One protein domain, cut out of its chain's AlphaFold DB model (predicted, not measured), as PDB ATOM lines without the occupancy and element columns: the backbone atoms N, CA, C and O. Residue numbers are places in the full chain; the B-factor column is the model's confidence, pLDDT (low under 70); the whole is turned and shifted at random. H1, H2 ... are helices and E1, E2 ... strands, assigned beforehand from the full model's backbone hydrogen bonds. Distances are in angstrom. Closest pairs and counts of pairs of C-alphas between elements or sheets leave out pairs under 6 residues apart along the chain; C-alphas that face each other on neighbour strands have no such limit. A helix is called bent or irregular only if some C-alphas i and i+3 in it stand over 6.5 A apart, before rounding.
ATOM      1  N   LYS A  38     -11.232  -1.738  62.128       47.31
ATOM      2  CA  LYS A  38     -10.020  -0.917  62.265       47.31
ATOM      3  C   LYS A  38      -9.146  -0.932  61.006       47.31
ATOM      4  O   LYS A  38      -8.420   0.028  60.778       47.31
ATOM      5  N   PHE A  39      -9.220  -1.996  60.202       51.16
ATOM      6  CA  PHE A  39      -8.410  -2.154  58.985       51.16
ATOM      7  C   PHE A  39      -9.086  -1.612  57.723       51.16
ATOM      8  O   PHE A  39      -8.396  -1.158  56.814       51.16
ATOM      9  N   TYR A  40     -10.420  -1.636  57.680       54.47
ATOM     10  CA  TYR A  40     -11.194  -1.162  56.533       54.47
ATOM     11  C   TYR A  40     -12.047   0.080  56.810       54.47
ATOM     12  O   TYR A  40     -12.793   0.501  55.937       54.47
ATOM     13  N   GLY A  41     -11.946   0.683  58.000       55.06
ATOM     14  CA  GLY A  41     -12.490   2.013  58.307       55.06
ATOM     15  C   GLY A  41     -14.008   2.195  58.169       55.06
ATOM     16  O   GLY A  41     -14.500   3.289  58.432       55.06
ATOM     17  N   GLY A  42     -14.760   1.160  57.785       64.44
ATOM     18  CA  GLY A  42     -16.126   1.312  57.293       64.44
ATOM     19  C   GLY A  42     -17.042   0.129  57.584       64.44
ATOM     20  O   GLY A  42     -16.661  -0.866  58.206       64.44
ATOM     21  N   LYS A  43     -18.295   0.281  57.146       77.06
ATOM     22  CA  LYS A  43     -19.334  -0.749  57.217       77.06
ATOM     23  C   LYS A  43     -18.971  -1.911  56.290       77.06
ATOM     24  O   LYS A  43     -18.409  -1.701  55.218       77.06
ATOM     25  N   ILE A  44     -19.274  -3.131  56.721       77.00
ATOM     26  CA  ILE A  44     -19.157  -4.337  55.897       77.00
ATOM     27  C   ILE A  44     -20.502  -4.593  55.232       77.00
ATOM     28  O   ILE A  44     -21.528  -4.630  55.911       77.00
ATOM     29  N   ASN A  45     -20.475  -4.812  53.921       70.69
ATOM     30  CA  ASN A  45     -21.630  -5.264  53.170       70.69
ATOM     31  C   ASN A  45     -21.890  -6.751  53.498       70.69
ATOM     32  O   ASN A  45     -21.043  -7.596  53.199       70.69
ATOM     33  N   PRO A  46     -23.047  -7.108  54.086       75.62
ATOM     34  CA  PRO A  46     -23.340  -8.480  54.507       75.62
ATOM     35  C   PRO A  46     -23.556  -9.463  53.344       75.62
ATOM     36  O   PRO A  46     -23.612 -10.666  53.575       75.62
ATOM     37  N   LEU A  47     -23.694  -8.981  52.104       67.75
ATOM     38  CA  LEU A  47     -23.954  -9.818  50.926       67.75
ATOM     39  C   LEU A  47     -22.686 -10.425  50.330       67.75
ATOM     40  O   LEU A  47     -22.733 -11.498  49.739       67.75
ATOM     41  N   ASN A  48     -21.558  -9.729  50.457       70.19
ATOM     42  CA  ASN A  48     -20.267 -10.169  49.927       70.19
ATOM     43  C   ASN A  48     -19.140 -10.089  50.967       70.19
ATOM     44  O   ASN A  48     -17.981 -10.314  50.628       70.19
ATOM     45  N   ASN A  49     -19.471  -9.746  52.218       71.88
ATOM     46  CA  ASN A  49     -18.544  -9.519  53.328       71.88
ATOM     47  C   ASN A  49     -17.385  -8.565  52.996       71.88
ATOM     48  O   ASN A  49     -16.356  -8.571  53.676       71.88
ATOM     49  N   MET A  50     -17.544  -7.722  51.972       72.12
ATOM     50  CA  MET A  50     -16.556  -6.714  51.623       72.12
ATOM     51  C   MET A  50     -16.845  -5.411  52.370       72.12
ATOM     52  O   MET A  50     -18.006  -5.069  52.599       72.12
ATOM     53  N   PRO A  51     -15.810  -4.640  52.726       72.12
ATOM     54  CA  PRO A  51     -15.996  -3.262  53.153       72.12
ATOM     55  C   PRO A  51     -16.697  -2.441  52.069       72.12
ATOM     56  O   PRO A  51     -16.374  -2.571  50.890       72.12
ATOM     57  N   GLU A  52     -17.627  -1.578  52.474       68.50
ATOM     58  CA  GLU A  52     -18.325  -0.662  51.563       68.50
ATOM     59  C   GLU A  52     -17.379   0.394  50.970       68.50
ATOM     60  O   GLU A  52     -17.567   0.810  49.830       68.50
ATOM     61  N   ASP A  53     -16.344   0.793  51.715       69.75
ATOM     62  CA  ASP A  53     -15.344   1.765  51.271       69.75
ATOM     63  C   ASP A  53     -13.984   1.087  51.051       69.75
ATOM     64  O   ASP A  53     -13.241   0.764  51.985       69.75
ATOM     65  N   LEU A  54     -13.670   0.823  49.783       73.31
ATOM     66  CA  LEU A  54     -12.387   0.268  49.370       73.31
ATOM     67  C   LEU A  54     -11.433   1.403  48.995       73.31
ATOM     68  O   LEU A  54     -11.551   1.987  47.916       73.31
ATOM     69  N   SER A  55     -10.440   1.655  49.856       77.31
ATOM     70  CA  SER A  55      -9.445   2.708  49.632       77.31
ATOM     71  C   SER A  55      -8.748   2.597  48.270       77.31
ATOM     72  O   SER A  55      -8.203   1.552  47.898       77.31
ATOM     73  N   GLN A  56      -8.697   3.742  47.591       77.81
ATOM     74  CA  GLN A  56      -8.007   4.001  46.323       77.81
ATOM     75  C   GLN A  56      -6.680   4.757  46.516       77.81
ATOM     76  O   GLN A  56      -6.119   5.315  45.564       77.81
ATOM     77  N   ILE A  72     -18.989  -2.092  35.485       91.31
ATOM     78  CA  ILE A  72     -20.259  -2.759  35.792       91.31
ATOM     79  C   ILE A  72     -20.326  -4.059  34.983       91.31
ATOM     80  O   ILE A  72     -20.217  -4.035  33.762       91.31
ATOM     81  N   SER A  73     -20.518  -5.179  35.673       89.06
ATOM     82  CA  SER A  73     -20.670  -6.516  35.082       89.06
ATOM     83  C   SER A  73     -22.008  -6.684  34.353       89.06
ATOM     84  O   SER A  73     -22.930  -5.883  34.526       89.06
ATOM     85  N   SER A  74     -22.171  -7.773  33.600       91.06
ATOM     86  CA  SER A  74     -23.490  -8.211  33.114       91.06
ATOM     87  C   SER A  74     -24.267  -9.042  34.150       91.06
ATOM     88  O   SER A  74     -25.452  -9.333  33.966       91.06
ATOM     89  N   ILE A  75     -23.609  -9.408  35.255       85.56
ATOM     90  CA  ILE A  75     -24.107 -10.341  36.263       85.56
ATOM     91  C   ILE A  75     -25.078  -9.613  37.207       85.56
ATOM     92  O   ILE A  75     -24.663  -8.683  37.905       85.56
ATOM     93  N   PRO A  76     -26.351 -10.032  37.301       87.31
ATOM     94  CA  PRO A  76     -27.325  -9.402  38.184       87.31
ATOM     95  C   PRO A  76     -27.043  -9.713  39.660       87.31
ATOM     96  O   PRO A  76     -26.616 -10.815  40.022       87.31
ATOM     97  N   ARG A  77     -27.329  -8.753  40.544       81.12
ATOM     98  CA  ARG A  77     -27.280  -8.963  41.998       81.12
ATOM     99  C   ARG A  77     -28.570  -9.617  42.493       81.12
ATOM    100  O   ARG A  77     -29.669  -9.297  42.042       81.12
ATOM    101  N   SER A  78     -28.447 -10.532  43.456       73.00
ATOM    102  CA  SER A  78     -29.589 -11.288  43.995       73.00
ATOM    103  C   SER A  78     -30.466 -10.489  44.963       73.00
ATOM    104  O   SER A  78     -31.578 -10.909  45.265       73.00
ATOM    105  N   ASP A  79     -29.965  -9.375  45.503       68.56
ATOM    106  CA  ASP A  79     -30.627  -8.585  46.549       68.56
ATOM    107  C   ASP A  79     -31.689  -7.612  46.019       68.56
ATOM    108  O   ASP A  79     -32.353  -6.944  46.809       68.56
ATOM    109  N   GLY A  80     -31.913  -7.571  44.703       53.47
ATOM    110  CA  GLY A  80     -33.145  -7.047  44.113       53.47
ATOM    111  C   GLY A  80     -33.403  -5.549  44.304       53.47
ATOM    112  O   GLY A  80     -34.477  -5.082  43.924       53.47
ATOM    113  N   GLN A  81     -32.458  -4.769  44.839       55.62
ATOM    114  CA  GLN A  81     -32.559  -3.315  44.765       55.62
ATOM    115  C   GLN A  81     -32.323  -2.915  43.302       55.62
ATOM    116  O   GLN A  81     -31.213  -2.964  42.789       55.62
ATOM    117  N   ASN A  82     -33.418  -2.604  42.606       58.44
ATOM    118  CA  ASN A  82     -33.465  -2.005  41.268       58.44
ATOM    119  C   ASN A  82     -32.872  -2.806  40.091       58.44
ATOM    120  O   ASN A  82     -32.696  -2.235  39.019       58.44
ATOM    121  N   GLY A  83     -32.617  -4.111  40.238       65.94
ATOM    122  CA  GLY A  83     -32.042  -4.908  39.144       65.94
ATOM    123  C   GLY A  83     -30.613  -4.484  38.792       65.94
ATOM    124  O   GLY A  83     -30.224  -4.534  37.630       65.94
ATOM    125  N   GLU A  84     -29.860  -4.020  39.790       83.12
ATOM    126  CA  GLU A  84     -28.465  -3.629  39.628       83.12
ATOM    127  C   GLU A  84     -27.560  -4.843  39.388       83.12
ATOM    128  O   GLU A  84     -27.775  -5.936  39.925       83.12
ATOM    129  N   ASN A  85     -26.504  -4.623  38.608       86.19
ATOM    130  CA  ASN A  85     -25.483  -5.625  38.338       86.19
ATOM    131  C   ASN A  85     -24.317  -5.504  39.324       86.19
ATOM    132  O   ASN A  85     -24.147  -4.489  40.003       86.19
ATOM    133  N   TRP A  86     -23.500  -6.553  39.418       86.50
ATOM    134  CA  TRP A  86     -22.256  -6.491  40.181       86.50
ATOM    135  C   TRP A  86     -21.297  -5.474  39.565       86.50
ATOM    136  O   TRP A  86     -21.289  -5.260  38.356       86.50
ATOM    137  N   GLU A  87     -20.457  -4.872  40.397       86.69
ATOM    138  CA  GLU A  87     -19.434  -3.924  39.966       86.69
ATOM    139  C   GLU A  87     -18.056  -4.476  40.346       86.69
ATOM    140  O   GLU A  87     -17.791  -4.787  41.514       86.69
ATOM    141  N   TYR A  88     -17.165  -4.603  39.370       87.50
ATOM    142  CA  TYR A  88     -15.817  -5.115  39.574       87.50
ATOM    143  C   TYR A  88     -14.931  -4.094  40.305       87.50
ATOM    144  O   TYR A  88     -15.158  -2.882  40.214       87.50
ATOM    145  N   PRO A  89     -13.934  -4.542  41.089       86.00
ATOM    146  CA  PRO A  89     -12.949  -3.633  41.657       86.00
ATOM    147  C   PRO A  89     -12.088  -3.025  40.545       86.00
ATOM    148  O   PRO A  89     -11.745  -3.688  39.569       86.00
ATOM    149  N   SER A  90     -11.697  -1.767  40.723       89.94
ATOM    150  CA  SER A  90     -10.728  -1.114  39.835       89.94
ATOM    151  C   SER A  90      -9.328  -1.749  39.944       89.94
ATOM    152  O   SER A  90      -8.998  -2.334  40.986       89.94
ATOM    153  N   PRO A  91      -8.455  -1.572  38.935       91.50
ATOM    154  CA  PRO A  91      -7.053  -1.989  39.004       91.50
ATOM    155  C   PRO A  91      -6.322  -1.492  40.257       91.50
ATOM    156  O   PRO A  91      -5.634  -2.266  40.925       91.50
ATOM    157  N   GLN A  92      -6.526  -0.234  40.650       91.06
ATOM    158  CA  GLN A  92      -5.931   0.315  41.869       91.06
ATOM    159  C   GLN A  92      -6.445  -0.381  43.146       91.06
ATOM    160  O   GLN A  92      -5.653  -0.690  44.041       91.06
ATOM    161  N   GLN A  93      -7.743  -0.687  43.241       87.44
ATOM    162  CA  GLN A  93      -8.297  -1.460  44.364       87.44
ATOM    163  C   GLN A  93      -7.735  -2.881  44.419       87.44
ATOM    164  O   GLN A  93      -7.425  -3.377  45.508       87.44
ATOM    165  N   PHE A  94      -7.578  -3.521  43.259       86.81
ATOM    166  CA  PHE A  94      -6.996  -4.855  43.141       86.81
ATOM    167  C   PHE A  94      -5.527  -4.865  43.585       86.81
ATOM    168  O   PHE A  94      -5.132  -5.686  44.418       86.81
ATOM    169  N   PHE A  95      -4.732  -3.892  43.135       87.69
ATOM    170  CA  PHE A  95      -3.343  -3.730  43.567       87.69
ATOM    171  C   PHE A  95      -3.214  -3.455  45.068       87.69
ATOM    172  O   PHE A  95      -2.359  -4.031  45.744       87.69
ATOM    173  N   ASN A  96      -4.106  -2.635  45.626       86.19
ATOM    174  CA  ASN A  96      -4.139  -2.370  47.062       86.19
ATOM    175  C   ASN A  96      -4.424  -3.650  47.859       86.19
ATOM    176  O   ASN A  96      -3.840  -3.863  48.924       86.19
ATOM    177  N   ALA A  97      -5.297  -4.518  47.347       82.69
ATOM    178  CA  ALA A  97      -5.585  -5.815  47.952       82.69
ATOM    179  C   ALA A  97      -4.381  -6.760  47.910       82.69
ATOM    180  O   ALA A  97      -4.040  -7.359  48.930       82.69
ATOM    181  N   LEU A  98      -3.700  -6.839  46.766       84.38
ATOM    182  CA  LEU A  98      -2.462  -7.605  46.606       84.38
ATOM    183  C   LEU A  98      -1.352  -7.126  47.548       84.38
ATOM    184  O   LEU A  98      -0.727  -7.933  48.239       84.38
ATOM    185  N   SER A  99      -1.171  -5.809  47.641       84.75
ATOM    186  CA  SER A  99      -0.176  -5.184  48.515       84.75
ATOM    187  C   SER A  99      -0.408  -5.528  49.985       84.75
ATOM    188  O   SER A  99       0.536  -5.870  50.694       84.75
ATOM    189  N   ARG A 100      -1.667  -5.515  50.453       79.88
ATOM    190  CA  ARG A 100      -2.004  -5.904  51.836       79.88
ATOM    191  C   ARG A 100      -1.676  -7.362  52.142       79.88
ATOM    192  O   ARG A 100      -1.358  -7.683  53.282       79.88
ATOM    193  N   LYS A 101      -1.743  -8.230  51.137       76.06
ATOM    194  CA  LYS A 101      -1.407  -9.651  51.269       76.06
ATOM    195  C   LYS A 101       0.090  -9.937  51.180       76.06
ATOM    196  O   LYS A 101       0.488 -11.087  51.317       76.06
ATOM    197  N   GLY A 102       0.913  -8.926  50.895       82.00
ATOM    198  CA  GLY A 102       2.332  -9.133  50.628       82.00
ATOM    199  C   GLY A 102       2.584  -9.966  49.368       82.00
ATOM    200  O   GLY A 102       3.586 -10.669  49.307       82.00
ATOM    201  N   MET A 103       1.681  -9.911  48.379       78.56
ATOM    202  CA  MET A 103       1.871 -10.555  47.077       78.56
ATOM    203  C   MET A 103       2.351  -9.505  46.068       78.56
ATOM    204  O   MET A 103       1.519  -8.775  45.524       78.56
ATOM    205  N   PRO A 104       3.673  -9.378  45.841       74.50
ATOM    206  CA  PRO A 104       4.196  -8.385  44.919       74.50
ATOM    207  C   PRO A 104       3.827  -8.776  43.487       74.50
ATOM    208  O   PRO A 104       4.213  -9.835  42.996       74.50
ATOM    209  N   VAL A 105       3.083  -7.903  42.820       81.94
ATOM    210  CA  VAL A 105       2.774  -7.996  41.392       81.94
ATOM    211  C   VAL A 105       3.335  -6.745  40.732       81.94
ATOM    212  O   VAL A 105       3.216  -5.657  41.296       81.94
ATOM    213  N   GLY A 106       3.966  -6.904  39.567       88.69
ATOM    214  CA  GLY A 106       4.401  -5.763  38.762       88.69
ATOM    215  C   GLY A 106       3.191  -4.912  38.389       88.69
ATOM    216  O   GLY A 106       2.196  -5.438  37.887       88.69
ATOM    217  N   GLU A 107       3.257  -3.617  38.675       90.12
ATOM    218  CA  GLU A 107       2.152  -2.675  38.489       90.12
ATOM    219  C   GLU A 107       1.647  -2.670  37.036       90.12
ATOM    220  O   GLU A 107       0.446  -2.592  36.792       90.12
ATOM    221  N   GLU A 108       2.550  -2.877  36.078       91.81
ATOM    222  CA  GLU A 108       2.273  -2.990  34.647       91.81
ATOM    223  C   GLU A 108       1.361  -4.172  34.277       91.81
ATOM    224  O   GLU A 108       0.697  -4.147  33.243       91.81
ATOM    225  N   HIS A 109       1.300  -5.206  35.118       91.38
ATOM    226  CA  HIS A 109       0.490  -6.397  34.871       91.38
ATOM    227  C   HIS A 109      -0.894  -6.323  35.518       91.38
ATOM    228  O   HIS A 109      -1.780  -7.090  35.143       91.38
ATOM    229  N   VAL A 110      -1.094  -5.423  36.485       91.00
ATOM    230  CA  VAL A 110      -2.310  -5.364  37.308       91.00
ATOM    231  C   VAL A 110      -3.552  -5.171  36.448       91.00
ATOM    232  O   VAL A 110      -4.520  -5.909  36.604       91.00
ATOM    233  N   GLU A 111      -3.524  -4.210  35.528       93.12
ATOM    234  CA  GLU A 111      -4.661  -3.911  34.654       93.12
ATOM    235  C   GLU A 111      -5.034  -5.126  33.794       93.12
ATOM    236  O   GLU A 111      -6.187  -5.555  33.782       93.12
ATOM    237  N   THR A 112      -4.038  -5.771  33.177       94.00
ATOM    238  CA  THR A 112      -4.250  -6.996  32.390       94.00
ATOM    239  C   THR A 112      -4.818  -8.124  33.250       94.00
ATOM    240  O   THR A 112      -5.728  -8.828  32.815       94.00
ATOM    241  N   MET A 113      -4.325  -8.292  34.481       89.69
ATOM    242  CA  MET A 113      -4.888  -9.270  35.409       89.69
ATOM    243  C   MET A 113      -6.360  -8.970  35.675       89.69
ATOM    244  O   MET A 113      -7.174  -9.873  35.500       89.69
ATOM    245  N   VAL A 114      -6.726  -7.739  36.042       88.88
ATOM    246  CA  VAL A 114      -8.132  -7.378  36.299       88.88
ATOM    247  C   VAL A 114      -9.012  -7.685  35.086       88.88
ATOM    248  O   VAL A 114     -10.027  -8.358  35.241       88.88
ATOM    249  N   HIS A 115      -8.585  -7.317  33.875       90.75
ATOM    250  CA  HIS A 115      -9.333  -7.635  32.656       90.75
ATOM    251  C   HIS A 115      -9.543  -9.138  32.448       90.75
ATOM    252  O   HIS A 115     -10.650  -9.562  32.117       90.75
ATOM    253  N   ILE A 116      -8.511  -9.958  32.668       88.88
ATOM    254  CA  ILE A 116      -8.626 -11.419  32.551       88.88
ATOM    255  C   ILE A 116      -9.622 -11.966  33.579       88.88
ATOM    256  O   ILE A 116     -10.442 -12.814  33.236       88.88
ATOM    257  N   HIS A 117      -9.586 -11.483  34.823       85.75
ATOM    258  CA  HIS A 117     -10.522 -11.933  35.856       85.75
ATOM    259  C   HIS A 117     -11.964 -11.543  35.515       85.75
ATOM    260  O   HIS A 117     -12.851 -12.388  35.620       85.75
ATOM    261  N   ASN A 118     -12.199 -10.309  35.055       89.31
ATOM    262  CA  ASN A 118     -13.526  -9.860  34.623       89.31
ATOM    263  C   ASN A 118     -14.033 -10.727  33.460       89.31
ATOM    264  O   ASN A 118     -15.131 -11.271  33.536       89.31
ATOM    265  N   PHE A 119     -13.196 -10.957  32.441       93.25
ATOM    266  CA  PHE A 119     -13.532 -11.819  31.304       93.25
ATOM    267  C   PHE A 119     -13.898 -13.249  31.730       93.25
ATOM    268  O   PHE A 119     -14.889 -13.806  31.258       93.25
ATOM    269  N   LEU A 120     -13.118 -13.847  32.636       88.69
ATOM    270  CA  LEU A 120     -13.393 -15.189  33.149       88.69
ATOM    271  C   LEU A 120     -14.692 -15.240  33.961       88.69
ATOM    272  O   LEU A 120     -15.439 -16.208  33.833       88.69
ATOM    273  N   ASN A 121     -14.977 -14.212  34.763       87.81
ATOM    274  CA  ASN A 121     -16.211 -14.126  35.542       87.81
ATOM    275  C   ASN A 121     -17.446 -14.047  34.636       87.81
ATOM    276  O   ASN A 121     -18.404 -14.783  34.857       87.81
ATOM    277  N   GLU A 122     -17.404 -13.206  33.603       92.00
ATOM    278  CA  GLU A 122     -18.480 -13.077  32.613       92.00
ATOM    279  C   GLU A 122     -18.701 -14.394  31.852       92.00
ATOM    280  O   GLU A 122     -19.819 -14.905  31.787       92.00
ATOM    281  N   GLY A 123     -17.628 -15.027  31.365       87.62
ATOM    282  CA  GLY A 123     -17.738 -16.312  30.666       87.62
ATOM    283  C   GLY A 123     -18.255 -17.446  31.557       87.62
ATOM    284  O   GLY A 123     -19.018 -18.307  31.114       87.62
ATOM    285  N   ALA A 124     -17.871 -17.453  32.833       88.25
ATOM    286  CA  ALA A 124     -18.388 -18.412  33.799       88.25
ATOM    287  C   ALA A 124     -19.870 -18.164  34.122       88.25
ATOM    288  O   ALA A 124     -20.622 -19.127  34.271       88.25
ATOM    289  N   TRP A 125     -20.311 -16.905  34.175       88.31
ATOM    290  CA  TRP A 125     -21.725 -16.564  34.325       88.31
ATOM    291  C   TRP A 125     -22.568 -17.046  33.139       88.31
ATOM    292  O   TRP A 125     -23.592 -17.702  33.340       88.31
ATOM    293  N   ASP A 126     -22.099 -16.831  31.910       91.19
ATOM    294  CA  ASP A 126     -22.750 -17.357  30.705       91.19
ATOM    295  C   ASP A 126     -22.897 -18.882  30.751       91.19
ATOM    296  O   ASP A 126     -23.930 -19.446  30.367       91.19
ATOM    297  N   GLU A 127     -21.872 -19.569  31.255       90.19
ATOM    298  CA  GLU A 127     -21.914 -21.013  31.417       90.19
ATOM    299  C   GLU A 127     -22.949 -21.428  32.468       90.19
ATOM    300  O   GLU A 127     -23.732 -22.341  32.196       90.19
ATOM    301  N   VAL A 128     -23.021 -20.743  33.618       84.31
ATOM    302  CA  VAL A 128     -24.069 -20.959  34.635       84.31
ATOM    303  C   VAL A 128     -25.455 -20.821  34.009       84.31
ATOM    304  O   VAL A 128     -26.246 -21.760  34.088       84.31
ATOM    305  N   LEU A 129     -25.718 -19.736  33.278       87.06
ATOM    306  CA  LEU A 129     -26.994 -19.534  32.580       87.06
ATOM    307  C   LEU A 129     -27.291 -20.656  31.571       87.06
ATOM    308  O   LEU A 129     -28.439 -21.080  31.407       87.06
ATOM    309  N   ARG A 130     -26.266 -21.168  30.879       88.31
ATOM    310  CA  ARG A 130     -26.399 -22.305  29.955       88.31
ATOM    311  C   ARG A 130     -26.692 -23.618  30.684       88.31
ATOM    312  O   ARG A 130     -27.394 -24.468  30.129       88.31
ATOM    313  N   TRP A 131     -26.144 -23.839  31.876       86.12
ATOM    314  CA  TRP A 131     -26.489 -24.993  32.715       86.12
ATOM    315  C   TRP A 131     -27.913 -24.882  33.247       86.12
ATOM    316  O   TRP A 131     -28.672 -25.836  33.091       86.12
ATOM    317  N   GLU A 132     -28.302 -23.727  33.785       84.00
ATOM    318  CA  GLU A 132     -29.639 -23.501  34.343       84.00
ATOM    319  C   GLU A 132     -30.737 -23.740  33.298       84.00
ATOM    320  O   GLU A 132     -31.659 -24.511  33.551       84.00
ATOM    321  N   LYS A 133     -30.571 -23.222  32.071       85.31
ATOM    322  CA  LYS A 133     -31.499 -23.483  30.949       85.31
ATOM    323  C   LYS A 133     -31.631 -24.965  30.586       85.31
ATOM    324  O   LYS A 133     -32.658 -25.384  30.063       85.31
ATOM    325  N   ARG A 134     -30.579 -25.766  30.791       79.25
ATOM    326  CA  ARG A 134     -30.597 -27.210  30.493       79.25
ATOM    327  C   ARG A 134     -31.245 -28.028  31.609       79.25
ATOM    328  O   ARG A 134     -31.761 -29.108  31.327       79.25
ATOM    329  N   ILE A 135     -31.210 -27.550  32.855       70.81
ATOM    330  CA  ILE A 135     -31.626 -28.290  34.060       70.81
ATOM    331  C   ILE A 135     -33.051 -27.884  34.495       70.81
ATOM    332  O   ILE A 135     -33.392 -27.925  35.671       70.81
ATOM    333  N   ASP A 136     -33.927 -27.571  33.538       58.38
ATOM    334  CA  ASP A 136     -35.283 -26.998  33.691       58.38
ATOM    335  C   ASP A 136     -36.318 -27.862  34.479       58.38
ATOM    336  O   ASP A 136     -37.527 -27.746  34.286       58.38
ATOM    337  N   LYS A 137     -35.886 -28.781  35.362       55.22
ATOM    338  CA  LYS A 137     -36.761 -29.606  36.215       55.22
ATOM    339  C   LYS A 137     -36.424 -29.693  37.703       55.22
ATOM    340  O   LYS A 137     -37.334 -30.054  38.441       55.22
ATOM    341  N   TYR A 138     -35.227 -29.355  38.189       51.88
ATOM    342  CA  TYR A 138     -34.965 -29.366  39.639       51.88
ATOM    343  C   TYR A 138     -33.949 -28.291  40.034       51.88
ATOM    344  O   TYR A 138     -32.827 -28.277  39.542       51.88
ATOM    345  N   VAL A 139     -34.377 -27.400  40.932       55.81
ATOM    346  CA  VAL A 139     -33.589 -26.316  41.531       55.81
ATOM    347  C   VAL A 139     -32.331 -26.898  42.174       55.81
ATOM    348  O   VAL A 139     -32.426 -27.589  43.188       55.81
ATOM    349  N   VAL A 140     -31.157 -26.611  41.615       49.03
ATOM    350  CA  VAL A 140     -29.883 -26.889  42.283       49.03
ATOM    351  C   VAL A 140     -29.033 -25.626  42.256       49.03
ATOM    352  O   VAL A 140     -28.469 -25.257  41.231       49.03
ATOM    353  N   PHE A 141     -28.963 -24.985  43.424       49.47
ATOM    354  CA  PHE A 141     -27.978 -23.973  43.796       49.47
ATOM    355  C   PHE A 141     -26.571 -24.522  43.536       49.47
ATOM    356  O   PHE A 141     -26.052 -25.319  44.317       49.47
ATOM    357  N   LEU A 142     -25.940 -24.094  42.449       39.66
ATOM    358  CA  LEU A 142     -24.516 -24.308  42.219       39.66
ATOM    359  C   LEU A 142     -23.852 -22.955  41.984       39.66
ATOM    360  O   LEU A 142     -23.519 -22.582  40.867       39.66
ATOM    361  N   ILE A 143     -23.642 -22.227  43.079       46.72
ATOM    362  CA  ILE A 143     -22.783 -21.038  43.120       46.72
ATOM    363  C   ILE A 143     -21.672 -21.281  44.144       46.72
ATOM    364  O   ILE A 143     -21.663 -20.710  45.223       46.72
ATOM    365  N   PHE A 144     -20.739 -22.176  43.810       40.06
ATOM    366  CA  PHE A 144     -19.498 -22.374  44.574       40.06
ATOM    367  C   PHE A 144     -18.288 -22.671  43.676       40.06
ATOM    368  O   PHE A 144     -17.411 -23.432  44.052       40.06
ATOM    369  N   PHE A 145     -18.210 -22.074  42.480       38.97
ATOM    370  CA  PHE A 145     -16.990 -22.188  41.658       38.97
ATOM    371  C   PHE A 145     -16.362 -20.864  41.210       38.97
ATOM    372  O   PHE A 145     -15.288 -20.876  40.623       38.97
ATOM    373  N   LEU A 146     -16.936 -19.722  41.596       42.28
ATOM    374  CA  LEU A 146     -16.231 -18.430  41.562       42.28
ATOM    375  C   LEU A 146     -16.022 -17.831  42.955       42.28
ATOM    376  O   LEU A 146     -15.218 -16.915  43.114       42.28
ATOM    377  N   SER A 147     -16.689 -18.383  43.975       41.06
ATOM    378  CA  SER A 147     -16.476 -17.941  45.349       41.06
ATOM    379  C   SER A 147     -15.101 -18.361  45.846       41.06
ATOM    380  O   SER A 147     -14.485 -17.568  46.523       41.06
ATOM    381  N   ASP A 148     -14.536 -19.506  45.460       39.28
ATOM    382  CA  ASP A 148     -13.249 -19.929  46.042       39.28
ATOM    383  C   ASP A 148     -12.029 -19.209  45.451       39.28
ATOM    384  O   ASP A 148     -10.989 -19.144  46.100       39.28
ATOM    385  N   TYR A 149     -12.149 -18.564  44.283       41.78
ATOM    386  CA  TYR A 149     -11.105 -17.652  43.794       41.78
ATOM    387  C   TYR A 149     -11.304 -16.204  44.281       41.78
ATOM    388  O   TYR A 149     -10.337 -15.447  44.357       41.78
ATOM    389  N   ILE A 150     -12.519 -15.829  44.703       45.12
ATOM    390  CA  ILE A 150     -12.818 -14.516  45.309       45.12
ATOM    391  C   ILE A 150     -12.715 -14.544  46.851       45.12
ATOM    392  O   ILE A 150     -12.307 -13.549  47.450       45.12
ATOM    393  N   HIS A 151     -12.926 -15.689  47.504       40.53
ATOM    394  CA  HIS A 151     -12.649 -15.937  48.927       40.53
ATOM    395  C   HIS A 151     -11.159 -15.855  49.210       40.53
ATOM    396  O   HIS A 151     -10.762 -15.422  50.289       40.53
ATOM    397  N   ILE A 152     -10.321 -16.158  48.216       42.84
ATOM    398  CA  ILE A 152      -8.889 -15.912  48.334       42.84
ATOM    399  C   ILE A 152      -8.610 -14.407  48.421       42.84
ATOM    400  O   ILE A 152      -7.597 -14.049  49.012       42.84
ATOM    401  N   TYR A 153      -9.451 -13.493  47.909       42.38
ATOM    402  CA  TYR A 153      -9.071 -12.088  47.712       42.38
ATOM    403  C   TYR A 153      -9.503 -11.020  48.713       42.38
ATOM    404  O   TYR A 153      -8.825  -9.991  48.715       42.38
TER     405      TYR A 153
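What this domain is: This is residues 38 to 56 and 72 to 153 of the 158 residues of a protein of Zancudomyces culisetae (UniProt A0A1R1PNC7). One long helix, H2, makes the long axis; the short helix H1 packs across its beginning, and strand E1 of a small hairpin, E1 and E2, sits beside its residues 118 to 126. After H2 the printed part folds back through a long link to the short helix H3, and residues 133 to 139 stick out at the turn. The 101 printed residues hold two strands and then three helices, E1 E2 H1 H2 H3, with an antiparallel sheet E1 - E2; the class is mostly helix. The whole is only just loose, close to compact, with a radius of gyration of the C-alphas of 15.7 A, and is elongated, spanning 46 by 30 by 22 A.

Where its parts are: Start at C-alpha 38, (-10.020, -0.917, 62.265); residues 38 to 56 hold no named element. Find E1, residues 72 to 76, from (-20.259, -2.759, 35.792), then E2, residues 85 to 87. H1 is residues 91 to 100, 14.3 A long. H2 runs 41.7 A, residues 107 to 134, and is only just irregular: C-alphas 108 and 111 are 7.0 A apart. H3, residues 147 to 153, ends at (-9.071, -12.088, 47.712).

How they stand to each other: In the hairpin E1 and E2, look for N 73 and O 86, 2.8 A apart, within hydrogen-bond range. The closest C-alphas of E1 and H2 are Ile 75 and Trp 125, 6.9 A. H1 touches residues 107 to 114 of H2 alone, about perpendicular at 76 degrees, closest at the C-alphas of Pro 91 and Glu 111, 5.3 A. H3 is close to H1 but not clearly touching, with the C-alphas of Ala 97 and Tyr 153 7.2 A apart; H2 and H3 are apart. Every O i to N i+4 pair is within hydrogen-bond range in H1, 21 of 24 in H2 and 1 of 3 in H3, where 2 of 4 O i to N i+3 pairs are.

The domain as a whole: The C-alphas farthest apart are those of Gly 106 and Lys 137, 47.6 A. Residues 57 to 71 are not printed; C-alphas 56 and 72 are 17.5 A apart across this cut. The link from H2 to H3 is long. Confidence is low, under 70, for 31 residues, among them 136 to 153; the mean pLDDT of the printed part is 74.5.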